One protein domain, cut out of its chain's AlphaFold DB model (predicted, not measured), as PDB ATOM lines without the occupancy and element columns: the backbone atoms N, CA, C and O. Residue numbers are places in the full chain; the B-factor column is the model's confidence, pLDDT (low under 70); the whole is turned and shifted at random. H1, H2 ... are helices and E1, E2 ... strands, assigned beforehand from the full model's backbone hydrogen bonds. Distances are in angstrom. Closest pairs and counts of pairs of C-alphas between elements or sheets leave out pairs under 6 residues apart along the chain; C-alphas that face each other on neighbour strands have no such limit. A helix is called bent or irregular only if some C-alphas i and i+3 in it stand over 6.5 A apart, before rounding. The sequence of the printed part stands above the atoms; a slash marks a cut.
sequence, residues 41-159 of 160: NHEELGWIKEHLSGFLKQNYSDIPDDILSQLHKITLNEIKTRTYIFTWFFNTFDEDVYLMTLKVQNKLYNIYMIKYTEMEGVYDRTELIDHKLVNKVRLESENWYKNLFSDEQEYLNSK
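This is residues 41 to 159 of the 160 residues of an uncharacterized protein of Chryseobacterium nematophagum (UniProt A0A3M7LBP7). A long, twisted sheet of four strands runs through the model, and its E3-E4 hairpin continues beyond E2 as a two-stranded arm. H1 slants over one face of the sheet, with short H2 at its side, while short H3 lies on the opposite face and leads to H4, farther out. The printed part has 119 residues with four named helices and four named strands, in the order H1 H2 E1 E2 E3 E4 H3 H4; the sheet order is E1 - E2 - E3 - E4, all antiparallel, and the class is mixed, helices and strands. It is only just loose, close to compact, with a radius of gyration of the C-alphas of 16.4 A and spans of 53 by 36 by 25 A.

H1, residues 42 to 59, only just touches H2, residues 65 to 69, with 3 pairs of C-alphas within 8 A, made by H1 residues 53 to 56 alone; the closest C-alphas, of Ser 53 and Leu 68, are 5.6 A apart. The sheet is a meander, each strand the antiparallel neighbour of the one before: E1, residues 80 to 85, E2, residues 92 to 104, E3, residues 107 to 124, and E4, residues 127 to 141. E1 and E4 are its edge strands. The hairpin E1 and E2 has N 99 and O 80 within hydrogen-bond range at 2.8 A, E2 and E3 has N 96 and O 115 at 2.7 A, and E3 and E4 has N 114 and O 138 at 2.8 A. With H1 on one face, helix and sheet make two layers: H1 lies over E3 and E4 at a height over the sheet of 8.8 A, slantwise to the strands, at 53 degrees to E4 on the local plane. The closest C-alphas of H1 and E4, of Asn 59 and Ser 141, are 6.8 A apart. H2 is not on the sheet. H3, residues 142 to 146, is on the opposite face from H1, only just over E3, on which 3 of its 5 C-alphas fall. H4, residues 152 to 158, is close to H3 but not clearly touching; the closest C-alphas, of Lys 146 and Tyr 155, are 6.2 A apart. Every O i to N i+4 pair is within hydrogen-bond range in H2, H3 and H4; in H1, 12 of 14 are.

H1 begins at C-alpha 42 (-43.614, -13.526, 95.067) and is 25.0 A long, with a kink of 42 degrees near residue 53; it is irregular, but only just, as C-alphas 50 and 53 are 7.0 A apart. E2 is 33.3 A long. E3, 49.3 A long, bends by 55 degrees at residue 119 and ends at C-alpha 124 (-59.787, 4.695, 109.149). E4, 36.4 A long, bends by 90 degrees at residue 130. H4 ends at C-alpha 158 (-39.309, -0.881, 69.041).

The two C-alphas farthest apart, of Asn 106 and Glu 127, are 53.4 A apart. The printed part has no cut and no long link. Mean pLDDT of the printed part is 84.7; residues 83 to 93 and 158 to 159 are under 70.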
ATOM      1  N   ASN A  41     -42.105  -9.243  93.123       90.69
ATOM      2  CA  ASN A  41     -42.029 -10.102  94.298       90.69
ATOM      3  C   ASN A  41     -42.900 -11.370  94.129       90.69
ATOM      4  O   ASN A  41     -43.578 -11.569  93.119       90.69
ATOM      5  N   HIS A  42     -42.867 -12.264  95.121       90.75
ATOM      6  CA  HIS A  42     -43.614 -13.526  95.067       90.75
ATOM      7  C   HIS A  42     -45.138 -13.356  95.119       90.75
ATOM      8  O   HIS A  42     -45.845 -14.139  94.488       90.75
ATOM      9  N   GLU A  43     -45.637 -12.360  95.849       93.38
ATOM     10  CA  GLU A  43     -47.069 -12.061  95.943       93.38
ATOM     11  C   GLU A  43     -47.601 -11.539  94.603       93.38
ATOM     12  O   GLU A  43     -48.592 -12.042  94.085       93.38
ATOM     13  N   GLU A  44     -46.869 -10.617  93.981       93.62
ATOM     14  CA  GLU A  44     -47.162 -10.080  92.653       93.62
ATOM     15  C   GLU A  44     -47.117 -11.178  91.580       93.62
ATOM     16  O   GLU A  44     -47.989 -11.229  90.713       93.62
ATOM     17  N   LEU A  45     -46.158 -12.111  91.654       92.31
ATOM     18  CA  LEU A  45     -46.147 -13.291  90.783       92.31
ATOM     19  C   LEU A  45     -47.385 -14.176  91.002       92.31
ATOM     20  O   LEU A  45     -47.939 -14.697  90.033       92.31
ATOM     21  N   GLY A  46     -47.812 -14.360  92.254       93.50
ATOM     22  CA  GLY A  46     -49.050 -15.067  92.589       93.50
ATOM     23  C   GLY A  46     -50.262 -14.408  91.933       93.50
ATOM     24  O   GLY A  46     -50.995 -15.064  91.192       93.50
ATOM     25  N   TRP A  47     -50.388 -13.090  92.096       94.81
ATOM     26  CA  TRP A  47     -51.446 -12.295  91.477       94.81
ATOM     27  C   TRP A  47     -51.454 -12.431  89.948       94.81
ATOM     28  O   TRP A  47     -52.504 -12.695  89.359       94.81
ATOM     29  N   ILE A  48     -50.288 -12.330  89.294       93.94
ATOM     30  CA  ILE A  48     -50.165 -12.499  87.836       93.94
ATOM     31  C   ILE A  48     -50.717 -13.865  87.416       93.94
ATOM     32  O   ILE A  48     -51.523 -13.938  86.491       93.94
ATOM     33  N   LYS A  49     -50.335 -14.947  88.105       92.50
ATOM     34  CA  LYS A  49     -50.794 -16.308  87.775       92.50
ATOM     35  C   LYS A  49     -52.307 -16.463  87.875       92.50
ATOM     36  O   LYS A  49     -52.900 -17.129  87.028       92.50
ATOM     37  N   GLU A  50     -52.918 -15.854  88.884       93.38
ATOM     38  CA  GLU A  50     -54.363 -15.913  89.114       93.38
ATOM     39  C   GLU A  50     -55.156 -15.163  88.034       93.38
ATOM     40  O   GLU A  50     -56.204 -15.634  87.593       93.38
ATOM     41  N   HIS A  51     -54.639 -14.029  87.553       94.56
ATOM     42  CA  HIS A  51     -55.371 -13.140  86.643       94.56
ATOM     43  C   HIS A  51     -55.075 -13.397  85.161       94.56
ATOM     44  O   HIS A  51     -55.909 -13.112  84.296       94.56
ATOM     45  N   LEU A  52     -53.915 -13.974  84.843       93.19
ATOM     46  CA  LEU A  52     -53.439 -14.123  83.468       93.19
ATOM     47  C   LEU A  52     -54.361 -14.979  82.593       93.19
ATOM     48  O   LEU A  52     -54.592 -14.635  81.438       93.19
ATOM     49  N   SER A  53     -54.918 -16.069  83.127       92.12
ATOM     50  CA  SER A  53     -55.829 -16.932  82.360       92.12
ATOM     51  C   SER A  53     -57.090 -16.178  81.926       92.12
ATOM     52  O   SER A  53     -57.453 -16.196  80.750       92.12
ATOM     53  N   GLY A  54     -57.721 -15.446  82.853       93.00
ATOM     54  CA  GLY A  54     -58.894 -14.622  82.555       93.00
ATOM     55  C   GLY A  54     -58.578 -13.510  81.556       93.00
ATOM     56  O   GLY A  54     -59.313 -13.327  80.586       93.00
ATOM     57  N   PHE A  55     -57.442 -12.835  81.741       95.00
ATOM     58  CA  PHE A  55     -56.962 -11.806  80.823       95.00
ATOM     59  C   PHE A  55     -56.765 -12.342  79.395       95.00
ATOM     60  O   PHE A  55     -57.233 -11.734  78.431       95.00
ATOM     61  N   LEU A  56     -56.109 -13.498  79.249       93.44
ATOM     62  CA  LEU A  56     -55.860 -14.115  77.947       93.44
ATOM     63  C   LEU A  56     -57.158 -14.541  77.258       93.44
ATOM     64  O   LEU A  56     -57.304 -14.277  76.072       93.44
ATOM     65  N   LYS A  57     -58.130 -15.109  77.987       91.69
ATOM     66  CA  LYS A  57     -59.449 -15.459  77.420       91.69
ATOM     67  C   LYS A  57     -60.185 -14.252  76.846       91.69
ATOM     68  O   LYS A  57     -60.868 -14.375  75.834       91.69
ATOM     69  N   GLN A  58     -60.057 -13.096  77.496       93.44
ATOM     70  CA  GLN A  58     -60.717 -11.863  77.066       93.44
ATOM     71  C   GLN A  58     -60.037 -11.220  75.853       93.44
ATOM     72  O   GLN A  58     -60.722 -10.694  74.982       93.44
ATOM     73  N   ASN A  59     -58.703 -11.262  75.789       93.62
ATOM     74  CA  ASN A  59     -57.929 -10.525  74.783       93.62
ATOM     75  C   ASN A  59     -57.462 -11.389  73.599       93.62
ATOM     76  O   ASN A  59     -57.153 -10.854  72.535       93.62
ATOM     77  N   TYR A  60     -57.413 -12.712  73.766       91.00
ATOM     78  CA  TYR A  60     -56.888 -13.670  72.794       91.00
ATOM     79  C   TYR A  60     -57.770 -14.926  72.748       91.00
ATOM     80  O   TYR A  60     -57.452 -15.970  73.318       91.00
ATOM     81  N   SER A  61     -58.910 -14.813  72.065       87.25
ATOM     82  CA  SER A  61     -59.958 -15.845  72.030       87.25
ATOM     83  C   SER A  61     -59.551 -17.157  71.351       87.25
ATOM     84  O   SER A  61     -60.241 -18.160  71.505       87.25
ATOM     85  N   ASP A  62     -58.449 -17.164  70.605       90.81
ATOM     86  CA  ASP A  62     -57.936 -18.324  69.880       90.81
ATOM     87  C   ASP A  62     -56.878 -19.126  70.654       90.81
ATOM     88  O   ASP A  62     -56.343 -20.104  70.128       90.81
ATOM     89  N   ILE A  63     -56.582 -18.756  71.907       91.31
ATOM     90  CA  ILE A  63     -55.700 -19.549  72.770       91.31
ATOM     91  C   ILE A  63     -56.460 -20.780  73.303       91.31
ATOM     92  O   ILE A  63     -57.478 -20.621  73.978       91.31
ATOM     93  N   PRO A  64     -55.956 -22.008  73.074       90.50
ATOM     94  CA  PRO A  64     -56.561 -23.234  73.590       90.50
ATOM     95  C   PRO A  64     -56.567 -23.323  75.126       90.50
ATOM     96  O   PRO A  64     -55.605 -22.929  75.790       90.50
ATOM     97  N   ASP A  65     -57.619 -23.916  75.699       89.88
ATOM     98  CA  ASP A  65     -57.776 -24.070  77.154       89.88
ATOM     99  C   ASP A  65     -56.652 -24.896  77.809       89.88
ATOM    100  O   ASP A  65     -56.293 -24.643  78.963       89.88
ATOM    101  N   ASP A  66     -56.052 -25.857  77.098       89.62
ATOM    102  CA  ASP A  66     -54.932 -26.648  77.617       89.62
ATOM    103  C   ASP A  66     -53.682 -25.789  77.846       89.62
ATOM    104  O   ASP A  66     -52.986 -25.992  78.843       89.62
ATOM    105  N   ILE A  67     -53.440 -24.775  77.009       89.06
ATOM    106  CA  ILE A  67     -52.370 -23.790  77.224       89.06
ATOM    107  C   ILE A  67     -52.692 -22.919  78.436       89.06
ATOM    108  O   ILE A  67     -51.837 -22.714  79.299       89.06
ATOM    109  N   LEU A  68     -53.936 -22.451  78.547       89.12
ATOM    110  CA  LEU A  68     -54.369 -21.617  79.670       89.12
ATOM    111  C   LEU A  68     -54.248 -22.352  81.011       89.12
ATOM    112  O   LEU A  68     -53.886 -21.752  82.024       89.12
ATOM    113  N   SER A  69     -54.475 -23.666  81.015       86.25
ATOM    114  CA  SER A  69     -54.304 -24.500  82.206       86.25
ATOM    115  C   SER A  69     -52.852 -24.570  82.694       86.25
ATOM    116  O   SER A  69     -52.622 -24.819  83.875       86.25
ATOM    117  N   GLN A  70     -51.861 -24.312  81.833       86.31
ATOM    118  CA  GLN A  70     -50.432 -24.415  82.158       86.31
ATOM    119  C   GLN A  70     -49.837 -23.127  82.749       86.31
ATOM    120  O   GLN A  70     -48.729 -23.162  83.285       86.31
ATOM    121  N   LEU A  71     -50.575 -22.013  82.732       86.69
ATOM    122  CA  LEU A  71     -50.083 -20.689  83.145       86.69
ATOM    123  C   LEU A  71     -49.666 -20.606  84.624       86.69
ATOM    124  O   LEU A  71     -48.809 -19.804  84.982       86.69
ATOM    125  N   HIS A  72     -50.188 -21.483  85.486       85.00
ATOM    126  CA  HIS A  72     -49.767 -21.572  86.891       85.00
ATOM    127  C   HIS A  72     -48.265 -21.887  87.057       85.00
ATOM    128  O   HIS A  72     -47.680 -21.620  88.114       85.00
ATOM    129  N   LYS A  73     -47.624 -22.442  86.018       86.75
ATOM    130  CA  LYS A  73     -46.203 -22.815  86.014       86.75
ATOM    131  C   LYS A  73     -45.262 -21.672  85.646       86.75
ATOM    132  O   LYS A  73     -44.061 -21.854  85.808       86.75
ATOM    133  N   ILE A  74     -45.785 -20.522  85.212       86.94
ATOM    134  CA  ILE A  74     -44.961 -19.380  84.806       86.94
ATOM    135  C   ILE A  74     -44.036 -18.948  85.948       86.94
ATOM    136  O   ILE A  74     -44.391 -18.966  87.133       86.94
ATOM    137  N   THR A  75     -42.828 -18.561  85.580       87.00
ATOM    138  CA  THR A  75     -41.765 -18.079  86.455       87.00
ATOM    139  C   THR A  75     -41.353 -16.665  86.054       87.00
ATOM    140  O   THR A  75     -41.592 -16.228  84.931       87.00
ATOM    141  N   LEU A  76     -40.674 -15.950  86.956       83.06
ATOM    142  CA  LEU A  76     -40.140 -14.617  86.644       83.06
ATOM    143  C   LEU A  76     -39.139 -14.634  85.479       83.06
ATOM    144  O   LEU A  76     -39.037 -13.648  84.765       83.06
ATOM    145  N   ASN A  77     -38.452 -15.753  85.232       83.94
ATOM    146  CA  ASN A  77     -37.486 -15.870  84.132       83.94
ATOM    147  C   ASN A  77     -38.138 -15.816  82.742       83.94
ATOM    148  O   ASN A  77     -37.469 -15.514  81.754       83.94
ATOM    149  N   GLU A  78     -39.429 -16.131  82.650       84.44
ATOM    150  CA  GLU A  78     -40.200 -16.035  81.405       84.44
ATOM    151  C   GLU A  78     -40.687 -14.604  81.136       84.44
ATOM    152  O   GLU A  78     -41.105 -14.290  80.020       84.44
ATOM    153  N   ILE A  79     -40.599 -13.732  82.143       84.44
ATOM    154  CA  ILE A  79     -40.996 -12.331  82.088       84.44
ATOM    155  C   ILE A  79     -39.736 -11.501  81.860       84.44
ATOM    156  O   ILE A  79     -38.895 -11.335  82.740       84.44
ATOM    157  N   LYS A  80     -39.588 -10.973  80.648       81.31
ATOM    158  CA  LYS A  80     -38.453 -10.126  80.290       81.31
ATOM    159  C   LYS A  80     -38.808  -8.676  80.542       81.31
ATOM    160  O   LYS A  80     -39.811  -8.184  80.028       81.31
ATOM    161  N   THR A  81     -37.964  -7.969  81.276       73.56
ATOM    162  CA  THR A  81     -38.078  -6.516  81.363       73.56
ATOM    163  C   THR A  81     -37.866  -5.909  79.988       73.56
ATOM    164  O   THR A  81     -36.906  -6.263  79.296       73.56
ATOM    165  N   ARG A  82     -38.749  -4.995  79.585       72.00
ATOM    166  CA  ARG A  82     -38.491  -4.130  78.439       72.00
ATOM    167  C   ARG A  82     -38.003  -2.787  78.944       72.00
ATOM    168  O   ARG A  82     -38.349  -2.339  80.027       72.00
ATOM    169  N   THR A  83     -37.173  -2.152  78.141       60.62
ATOM    170  CA  THR A  83     -36.404  -0.973  78.526       60.62
ATOM    171  C   THR A  83     -37.243   0.315  78.500       60.62
ATOM    172  O   THR A  83     -36.711   1.366  78.200       60.62
ATOM    173  N   TYR A  84     -38.544   0.268  78.795       59.44
ATOM    174  CA  TYR A  84     -39.436   1.424  78.666       59.44
ATOM    175  C   TYR A  84     -40.172   1.688  79.978       59.44
ATOM    176  O   TYR A  84     -40.842   0.798  80.503       59.44
ATOM    177  N   ILE A  85     -40.065   2.922  80.462       61.84
ATOM    178  CA  ILE A  85     -40.890   3.505  81.515       61.84
ATOM    179  C   ILE A  85     -41.512   4.781  80.977       61.84
ATOM    180  O   ILE A  85     -40.860   5.562  80.296       61.84
ATOM    181  N   PHE A  86     -42.764   4.993  81.350       55.72
ATOM    182  CA  PHE A  86     -43.682   6.013  80.868       55.72
ATOM    183  C   PHE A  86     -44.369   5.615  79.582       55.72
ATOM    184  O   PHE A  86     -43.898   5.782  78.466       55.72
ATOM    185  N   THR A  87     -45.559   5.082  79.794       49.34
ATOM    186  CA  THR A  87     -46.627   5.175  78.824       49.34
ATOM    187  C   THR A  87     -47.585   6.231  79.333       49.34
ATOM    188  O   THR A  87     -47.686   6.464  80.533       49.34
ATOM    189  N   TRP A  88     -48.235   6.918  78.414       48.44
ATOM    190  CA  TRP A  88     -49.065   8.104  78.594       48.44
ATOM    191  C   TRP A  88     -50.350   7.870  79.431       48.44
ATOM    192  O   TRP A  88     -51.414   8.368  79.077       48.44
ATOM    193  N   PHE A  89     -50.309   7.083  80.514       49.38
ATOM    194  CA  PHE A  89     -51.504   6.528  81.147       49.38
ATOM    195  C   PHE A  89     -51.492   6.565  82.679       49.38
ATOM    196  O   PHE A  89     -50.716   5.895  83.344       49.38
ATOM    197  N   PHE A  90     -52.495   7.280  83.202       52.16
ATOM    198  CA  PHE A  90     -52.970   7.296  84.589       52.16
ATOM    199  C   PHE A  90     -51.961   7.727  85.668       52.16
ATOM    200  O   PHE A  90     -50.851   8.154  85.400       52.16
ATOM    201  N   ASN A  91     -52.457   7.818  86.901       50.88
ATOM    202  CA  ASN A  91     -51.953   8.627  88.013       50.88
ATOM    203  C   ASN A  91     -50.688   8.053  88.685       50.88
ATOM    204  O   ASN A  91     -50.645   7.952  89.912       50.88
ATOM    205  N   THR A  92     -49.698   7.630  87.907       61.47
ATOM    206  CA  THR A  92     -48.585   6.792  88.365       61.47
ATOM    207  C   THR A  92     -47.262   7.564  88.357       61.47
ATOM    208  O   THR A  92     -47.028   8.431  87.516       61.47
ATOM    209  N   PHE A  93     -46.417   7.310  89.363       68.38
ATOM    210  CA  PHE A  93     -45.128   8.001  89.548       68.38
ATOM    211  C   PHE A  93     -44.004   7.361  88.726       68.38
ATOM    212  O   PHE A  93     -43.100   8.051  88.261       68.38
ATOM    213  N   ASP A  94     -44.080   6.041  88.556       75.56
ATOM    214  CA  ASP A  94     -43.182   5.213  87.759       75.56
ATOM    215  C   ASP A  94     -43.973   4.010  87.229       75.56
ATOM    216  O   ASP A  94     -44.773   3.432  87.967       75.56
ATOM    217  N   GLU A  95     -43.749   3.630  85.967       82.94
ATOM    218  CA  GLU A  95     -44.327   2.434  85.336       82.94
ATOM    219  C   GLU A  95     -43.257   1.626  84.593       82.94
ATOM    220  O   GLU A  95     -42.779   2.048  83.549       82.94
ATOM    221  N   ASP A  96     -42.923   0.437  85.075       85.44
ATOM    222  CA  ASP A  96     -42.067  -0.519  84.384       85.44
ATOM    223  C   ASP A  96     -42.876  -1.453  83.484       85.44
ATOM    224  O   ASP A  96     -43.767  -2.171  83.951       85.44
ATOM    225  N   VAL A  97     -42.526  -1.496  82.197       86.62
ATOM    226  CA  VAL A  97     -43.147  -2.396  81.220       86.62
ATOM    227  C   VAL A  97     -42.345  -3.693  81.098       86.62
ATOM    228  O   VAL A  97     -41.199  -3.718  80.646       86.62
ATOM    229  N   TYR A  98     -42.987  -4.812  81.400       89.06
ATOM    230  CA  TYR A  98     -42.451  -6.153  81.198       89.06
ATOM    231  C   TYR A  98     -43.187  -6.866  80.073       89.06
ATOM    232  O   TYR A  98     -44.363  -6.613  79.839       89.06
ATOM    233  N   LEU A  99     -42.509  -7.785  79.393       89.56
ATOM    234  CA  LEU A  99     -43.072  -8.602  78.329       89.56
ATOM    235  C   LEU A  99     -42.890 -10.081  78.633       89.56
ATOM    236  O   LEU A  99     -41.785 -10.568  78.874       89.56
ATOM    237  N   MET A 100     -43.985 -10.806  78.497       91.12
ATOM    238  CA  MET A 100     -43.992 -12.250  78.371       91.12
ATOM    239  C   MET A 100     -44.562 -12.615  77.007       91.12
ATOM    240  O   MET A 100     -45.606 -12.107  76.601       91.12
ATOM    241  N   THR A 101     -43.893 -13.524  76.307       89.69
ATOM    242  CA  THR A 101     -44.353 -14.020  75.010       89.69
ATOM    243  C   THR A 101     -44.739 -15.485  75.132       89.69
ATOM    244  O   THR A 101     -43.893 -16.338  75.391       89.69
ATOM    245  N   LEU A 102     -46.012 -15.787  74.887       89.50
ATOM    246  CA  LEU A 102     -46.517 -17.149  74.766       89.50
ATOM    247  C   LEU A 102     -46.474 -17.583  73.302       89.50
ATOM    248  O   LEU A 102     -46.952 -16.875  72.416       89.50
ATOM    249  N   LYS A 103     -45.925 -18.769  73.039       88.06
ATOM    250  CA  LYS A 103     -45.908 -19.374  71.704       88.06
ATOM    251  C   LYS A 103     -46.911 -20.520  71.652       88.06
ATOM    252  O   LYS A 103     -46.722 -21.527  72.325       88.06
ATOM    253  N   VAL A 104     -47.935 -20.394  70.810       88.25
ATOM    254  CA  VAL A 104     -48.970 -21.421  70.619       88.25
ATOM    255  C   VAL A 104     -49.131 -21.696  69.133       88.25
ATOM    256  O   VAL A 104     -49.430 -20.780  68.377       88.25
ATOM    257  N   GLN A 105     -48.916 -22.948  68.712       82.56
ATOM    258  CA  GLN A 105     -49.154 -23.411  67.332       82.56
ATOM    259  C   GLN A 105     -48.605 -22.445  66.254       82.56
ATOM    260  O   GLN A 105     -49.285 -22.100  65.295       82.56
ATOM    261  N   ASN A 106     -47.356 -21.994  66.430       84.19
ATOM    262  CA  ASN A 106     -46.632 -21.023  65.585       84.19
ATOM    263  C   ASN A 106     -47.099 -19.559  65.630       84.19
ATOM    264  O   ASN A 106     -46.494 -18.723  64.961       84.19
ATOM    265  N   LYS A 107     -48.079 -19.215  66.464       89.38
ATOM    266  CA  LYS A 107     -48.448 -17.830  66.765       89.38
ATOM    267  C   LYS A 107     -47.805 -17.368  68.076       89.38
ATOM    268  O   LYS A 107     -47.645 -18.150  69.014       89.38
ATOM    269  N   LEU A 108     -47.404 -16.099  68.113       89.31
ATOM    270  CA  LEU A 108     -46.869 -15.439  69.303       89.31
ATOM    271  C   LEU A 108     -47.935 -14.522  69.896       89.31
ATOM    272  O   LEU A 108     -48.535 -13.722  69.177       89.31
ATOM    273  N   TYR A 109     -48.128 -14.628  71.202       90.62
ATOM    274  CA  TYR A 109     -49.016 -13.790  71.991       90.62
ATOM    275  C   TYR A 109     -48.167 -13.059  73.009       90.62
ATOM    276  O   TYR A 109     -47.549 -13.670  73.876       90.62
ATOM    277  N   ASN A 110     -48.110 -11.747  72.871       90.69
ATOM    278  CA  ASN A 110     -47.366 -10.894  73.772       90.69
ATOM    279  C   ASN A 110     -48.305 -10.376  74.855       90.69
ATOM    280  O   ASN A 110     -49.405  -9.896  74.574       90.69
ATOM    281  N   ILE A 111     -47.866 -10.487  76.097       92.12
ATOM    282  CA  ILE A 111     -48.562  -9.972  77.265       92.12
ATOM    283  C   ILE A 111     -47.629  -8.977  77.921       92.12
ATOM    284  O   ILE A 111     -46.500  -9.328  78.278       92.12
ATOM    285  N   TYR A 112     -48.113  -7.754  78.077       90.88
ATOM    286  CA  TYR A 112     -47.381  -6.698  78.750       90.88
ATOM    287  C   TYR A 112     -47.826  -6.668  80.206       90.88
ATOM    288  O   TYR A 112     -49.017  -6.646  80.497       90.88
ATOM    289  N   MET A 113     -46.876  -6.727  81.130       91.50
ATOM    290  CA  MET A 113     -47.142  -6.627  82.563       91.50
ATOM    291  C   MET A 113     -46.564  -5.309  83.027       91.50
ATOM    292  O   MET A 113     -45.366  -5.080  82.883       91.50
ATOM    293  N   ILE A 114     -47.415  -4.434  83.537       89.38
ATOM    294  CA  ILE A 114     -46.996  -3.108  83.968       89.38
ATOM    295  C   ILE A 114     -46.904  -3.143  85.474       89.38
ATOM    296  O   ILE A 114     -47.920  -3.349  86.140       89.38
ATOM    297  N   LYS A 115     -45.697  -2.960  86.002       89.88
ATOM    298  CA  LYS A 115     -45.498  -2.724  87.426       89.88
ATOM    299  C   LYS A 115     -45.393  -1.228  87.643       89.88
ATOM    300  O   LYS A 115     -44.614  -0.580  86.962       89.88
ATOM    301  N   TYR A 116     -46.179  -0.674  88.549       87.31
ATOM    302  CA  TYR A 116     -46.245   0.772  88.709       87.31
ATOM    303  C   TYR A 116     -46.414   1.190  90.158       87.31
ATOM    304  O   TYR A 116     -46.992   0.452  90.957       87.31
ATOM    305  N   THR A 117     -45.935   2.387  90.477       85.06
ATOM    306  CA  THR A 117     -46.158   3.021  91.776       85.06
ATOM    307  C   THR A 117     -47.300   4.021  91.669       85.06
ATOM    308  O   THR A 117     -47.278   4.916  90.820       85.06
ATOM    309  N   GLU A 118     -48.281   3.909  92.557       84.69
ATOM    310  CA  GLU A 118     -49.358   4.889  92.691       84.69
ATOM    311  C   GLU A 118     -49.582   5.301  94.144       84.69
ATOM    312  O   GLU A 118     -49.153   4.626  95.081       84.69
ATOM    313  N   MET A 119     -50.258   6.434  94.325       85.00
ATOM    314  CA  MET A 119     -50.656   6.921  95.638       85.00
ATOM    315  C   MET A 119     -52.060   6.424  95.974       85.00
ATOM    316  O   MET A 119     -53.020   6.728  95.265       85.00
ATOM    317  N   GLU A 120     -52.180   5.711  97.086       87.88
ATOM    318  CA  GLU A 120     -53.451   5.269  97.648       87.88
ATOM    319  C   GLU A 120     -53.781   6.031  98.927       87.88
ATOM    320  O   GLU A 120     -52.904   6.300  99.750       87.88
ATOM    321  N   GLY A 121     -55.067   6.324  99.118       90.31
ATOM    322  CA  GLY A 121     -55.572   6.817 100.392       90.31
ATOM    323  C   GLY A 121     -55.568   5.719 101.453       90.31
ATOM    324  O   GLY A 121     -55.982   4.585 101.204       90.31
ATOM    325  N   VAL A 122     -55.115   6.061 102.652       91.31
ATOM    326  CA  VAL A 122     -55.227   5.237 103.854       91.31
ATOM    327  C   VAL A 122     -56.428   5.740 104.637       91.31
ATOM    328  O   VAL A 122     -56.492   6.918 104.986       91.31
ATOM    329  N   TYR A 123     -57.379   4.848 104.903       93.00
ATOM    330  CA  TYR A 123     -58.639   5.200 105.548       93.00
ATOM    331  C   TYR A 123     -58.776   4.520 106.911       93.00
ATOM    332  O   TYR A 123     -58.549   3.314 107.019       93.00
ATOM    333  N   ASP A 124     -59.215   5.267 107.926       92.62
ATOM    334  CA  ASP A 124     -59.787   4.695 109.149       92.62
ATOM    335  C   ASP A 124     -61.313   4.723 109.034       92.62
ATOM    336  O   ASP A 124     -61.937   5.787 108.995       92.62
ATOM    337  N   ARG A 125     -61.914   3.533 108.933       90.69
ATOM    338  CA  ARG A 125     -63.328   3.296 108.587       90.69
ATOM    339  C   ARG A 125     -63.698   3.909 107.234       90.69
ATOM    340  O   ARG A 125     -63.805   3.193 106.247       90.69
ATOM    341  N   THR A 126     -63.889   5.220 107.190       91.88
ATOM    342  CA  THR A 126     -64.272   5.999 106.006       91.88
ATOM    343  C   THR A 126     -63.537   7.336 105.907       91.88
ATOM    344  O   THR A 126     -63.705   8.041 104.917       91.88
ATOM    345  N   GLU A 127     -62.759   7.718 106.921       92.44
ATOM    346  CA  GLU A 127     -62.019   8.978 106.947       92.44
ATOM    347  C   GLU A 127     -60.625   8.777 106.351       92.44
ATOM    348  O   GLU A 127     -59.910   7.861 106.752       92.44
ATOM    349  N   LEU A 128     -60.256   9.613 105.378       93.12
ATOM    350  CA  LEU A 128     -58.918   9.627 104.790       93.12
ATOM    351  C   LEU A 128     -57.941  10.224 105.803       93.12
ATOM    352  O   LEU A 128     -58.017  11.416 106.097       93.12
ATOM    353  N   ILE A 129     -57.034   9.400 106.315       95.94
ATOM    354  CA  ILE A 129     -56.091   9.786 107.372       95.94
ATOM    355  C   ILE A 129     -54.663   9.970 106.862       95.94
ATOM    356  O   ILE A 129     -53.891  10.697 107.478       95.94
ATOM    357  N   ASP A 130     -54.307   9.330 105.747       93.94
ATOM    358  CA  ASP A 130     -52.972   9.431 105.159       93.94
ATOM    359  C   ASP A 130     -52.994   9.049 103.672       93.94
ATOM    360  O   ASP A 130     -54.001   8.558 103.156       93.94
ATOM    361  N   HIS A 131     -51.874   9.241 102.984       90.69
ATOM    362  CA  HIS A 131     -51.610   8.657 101.678       90.69
ATOM    363  C   HIS A 131     -50.341   7.820 101.738       90.69
ATOM    364  O   HIS A 131     -49.347   8.208 102.343       90.69
ATOM    365  N   LYS A 132     -50.341   6.688 101.042       90.81
ATOM    366  CA  LYS A 132     -49.151   5.849 100.896       90.81
ATOM    367  C   LYS A 132     -48.860   5.586  99.430       90.81
ATOM    368  O   LYS A 132     -49.776   5.447  98.622       90.81
ATOM    369  N   LEU A 133     -47.579   5.478  99.106       87.12
ATOM    370  CA  LEU A 133     -47.154   4.926  97.829       87.12
ATOM    371  C   LEU A 133     -47.222   3.403  97.906       87.12
ATOM    372  O   LEU A 133     -46.700   2.797  98.844       87.12
ATOM    373  N   VAL A 134     -47.868   2.792  96.922       87.81
ATOM    374  CA  VAL A 134     -47.934   1.339  96.772       87.81
ATOM    375  C   VAL A 134     -47.512   0.938  95.373       87.81
ATOM    376  O   VAL A 134     -47.732   1.670  94.410       87.81
ATOM    377  N   ASN A 135     -46.936  -0.255  95.270       88.69
ATOM    378  CA  ASN A 135     -46.659  -0.875  93.986       88.69
ATOM    379  C   ASN A 135     -47.826  -1.770  93.585       88.69
ATOM    380  O   ASN A 135     -48.362  -2.513  94.410       88.69
ATOM    381  N   LYS A 136     -48.198  -1.705  92.312       90.50
ATOM    382  CA  LYS A 136     -49.258  -2.506  91.712       90.50
ATOM    383  C   LYS A 136     -48.815  -3.118  90.402       90.50
ATOM    384  O   LYS A 136     -47.806  -2.726  89.818       90.50
ATOM    385  N   VAL A 137     -49.606  -4.084  89.949       92.12
ATOM    386  CA  VAL A 137     -49.410  -4.782  88.684       92.12
ATOM    387  C   VAL A 137     -50.697  -4.721  87.872       92.12
ATOM    388  O   VAL A 137     -51.778  -4.953  88.409       92.12
ATOM    389  N   ARG A 138     -50.586  -4.436  86.572       91.94
ATOM    390  CA  ARG A 138     -51.670  -4.630  85.594       91.94
ATOM    391  C   ARG A 138     -51.188  -5.425  84.384       91.94
ATOM    392  O   ARG A 138     -49.990  -5.489  84.113       91.94
ATOM    393  N   LEU A 139     -52.130  -6.040  83.674       93.44
ATOM    394  CA  LEU A 139     -51.883  -6.789  82.440       93.44
ATOM    395  C   LEU A 139     -52.445  -6.013  81.252       93.44
ATOM    396  O   LEU A 139     -53.566  -5.517  81.319       93.44
ATOM    397  N   GLU A 140     -51.679  -5.953  80.171       92.50
ATOM    398  CA  GLU A 140     -52.004  -5.212  78.959       92.50
ATOM    399  C   GLU A 140     -51.725  -6.038  77.698       92.50
ATOM    400  O   GLU A 140     -50.876  -6.939  77.662       92.50
ATOM    401  N   SER A 141     -52.501  -5.762  76.649       91.56
ATOM    402  CA  SER A 141     -52.459  -6.521  75.396       91.56
ATOM    403  C   SER A 141     -51.468  -5.925  74.399       91.56
ATOM    404  O   SER A 141     -50.999  -4.796  74.535       91.56
ATOM    405  N   GLU A 142     -51.192  -6.663  73.329       88.12
ATOM    406  CA  GLU A 142     -50.415  -6.140  72.204       88.12
ATOM    407  C   GLU A 142     -51.069  -4.911  71.557       88.12
ATOM    408  O   GLU A 142     -50.365  -4.017  71.098       88.12
ATOM    409  N   ASN A 143     -52.403  -4.828  71.556       88.88
ATOM    410  CA  ASN A 143     -53.105  -3.653  71.040       88.88
ATOM    411  C   ASN A 143     -52.852  -2.420  71.910       88.88
ATOM    412  O   ASN A 143     -52.637  -1.339  71.373       88.88
ATOM    413  N   TRP A 144     -52.831  -2.586  73.235       87.38
ATOM    414  CA  TRP A 144     -52.457  -1.506  74.146       87.38
ATOM    415  C   TRP A 144     -51.033  -1.019  73.858       87.38
ATOM    416  O   TRP A 144     -50.826   0.177  73.673       87.38
ATOM    417  N   TYR A 145     -50.074  -1.941  73.726       84.06
ATOM    418  CA  TYR A 145     -48.676  -1.574  73.494       84.06
ATOM    419  C   TYR A 145     -48.467  -0.870  72.147       84.06
ATOM    420  O   TYR A 145     -47.713   0.093  72.065       84.06
ATOM    421  N   LYS A 146     -49.169  -1.295  71.090       83.81
ATOM    422  CA  LYS A 146     -49.129  -0.628  69.778       83.81
ATOM    423  C   LYS A 146     -49.608   0.822  69.824       83.81
ATOM    424  O   LYS A 146     -49.044   1.653  69.125       83.81
ATOM    425  N   ASN A 147     -50.598   1.130  70.660       81.69
ATOM    426  CA  ASN A 147     -51.145   2.485  70.790       81.69
ATOM    427  C   ASN A 147     -50.174   3.481  71.450       81.69
ATOM    428  O   ASN A 147     -50.492   4.662  71.552       81.69
ATOM    429  N   LEU A 148     -49.010   3.017  71.910       76.75
ATOM    430  CA  LEU A 148     -47.940   3.860  72.448       76.75
ATOM    431  C   LEU A 148     -47.054   4.478  71.367       76.75
ATOM    432  O   LEU A 148     -46.167   5.263  71.690       76.75
ATOM    433  N   PHE A 149     -47.243   4.075  70.116       77.69
ATOM    434  CA  PHE A 149     -46.425   4.485  68.987       77.69
ATOM    435  C   PHE A 149     -47.280   5.272  68.004       77.69
ATOM    436  O   PHE A 149     -48.475   5.007  67.846       77.69
ATOM    437  N   SER A 150     -46.659   6.237  67.333       74.88
ATOM    438  CA  SER A 150     -47.351   7.120  66.392       74.88
ATOM    439  C   SER A 150     -47.730   6.387  65.106       74.88
ATOM    440  O   SER A 150     -48.726   6.725  64.463       74.88
ATOM    441  N   ASP A 151     -46.942   5.376  64.734       81.19
ATOM    442  CA  ASP A 151     -47.165   4.546  63.560       81.19
ATOM    443  C   ASP A 151     -46.634   3.108  63.729       81.19
ATOM    444  O   ASP A 151     -45.961   2.748  64.701       81.19
ATOM    445  N   GLU A 152     -46.970   2.255  62.757       81.88
ATOM    446  CA  GLU A 152     -46.584   0.844  62.754       81.88
ATOM    447  C   GLU A 152     -45.070   0.638  62.601       81.88
ATOM    448  O   GLU A 152     -44.534  -0.325  63.147       81.88
ATOM    449  N   GLN A 153     -44.357   1.528  61.907       82.50
ATOM    450  CA  GLN A 153     -42.915   1.400  61.698       82.50
ATOM    451  C   GLN A 153     -42.142   1.693  62.987       82.50
ATOM    452  O   GLN A 153     -41.205   0.970  63.324       82.50
ATOM    453  N   GLU A 154     -42.553   2.721  63.726       76.38
ATOM    454  CA  GLU A 154     -42.015   3.072  65.037       76.38
ATOM    455  C   GLU A 154     -42.218   1.923  66.031       76.38
ATOM    456  O   GLU A 154     -41.282   1.501  66.720       76.38
ATOM    457  N   TYR A 155     -43.419   1.344  66.029       80.75
ATOM    458  CA  TYR A 155     -43.717   0.140  66.788       80.75
ATOM    459  C   TYR A 155     -42.827  -1.038  66.368       80.75
ATOM    460  O   TYR A 155     -42.248  -1.685  67.235       80.75
ATOM    461  N   LEU A 156     -42.668  -1.326  65.072       78.62
ATOM    462  CA  LEU A 156     -41.855  -2.453  64.593       78.62
ATOM    463  C   LEU A 156     -40.369  -2.301  64.933       78.62
ATOM    464  O   LEU A 156     -39.735  -3.296  65.268       78.62
ATOM    465  N   ASN A 157     -39.833  -1.080  64.889       75.00
ATOM    466  CA  ASN A 157     -38.455  -0.787  65.296       75.00
ATOM    467  C   ASN A 157     -38.244  -0.969  66.806       75.00
ATOM    468  O   ASN A 157     -37.129  -1.226  67.252       75.00
ATOM    469  N   SER A 158     -39.319  -0.820  67.579       68.12
ATOM    470  CA  SER A 158     -39.309  -0.881  69.041       68.12
ATOM    471  C   SER A 158     -39.827  -2.210  69.580       68.12
ATOM    472  O   SER A 158     -39.733  -2.468  70.779       68.12
ATOM    473  N   LYS A 159     -40.406  -3.057  68.728       64.38
ATOM    474  CA  LYS A 159     -40.790  -4.437  69.003       64.38
ATOM    475  C   LYS A 159     -39.532  -5.280  68.807       64.38
ATOM    476  O   LYS A 159     -38.927  -5.187  67.752       64.38
TER     477      LYS A 159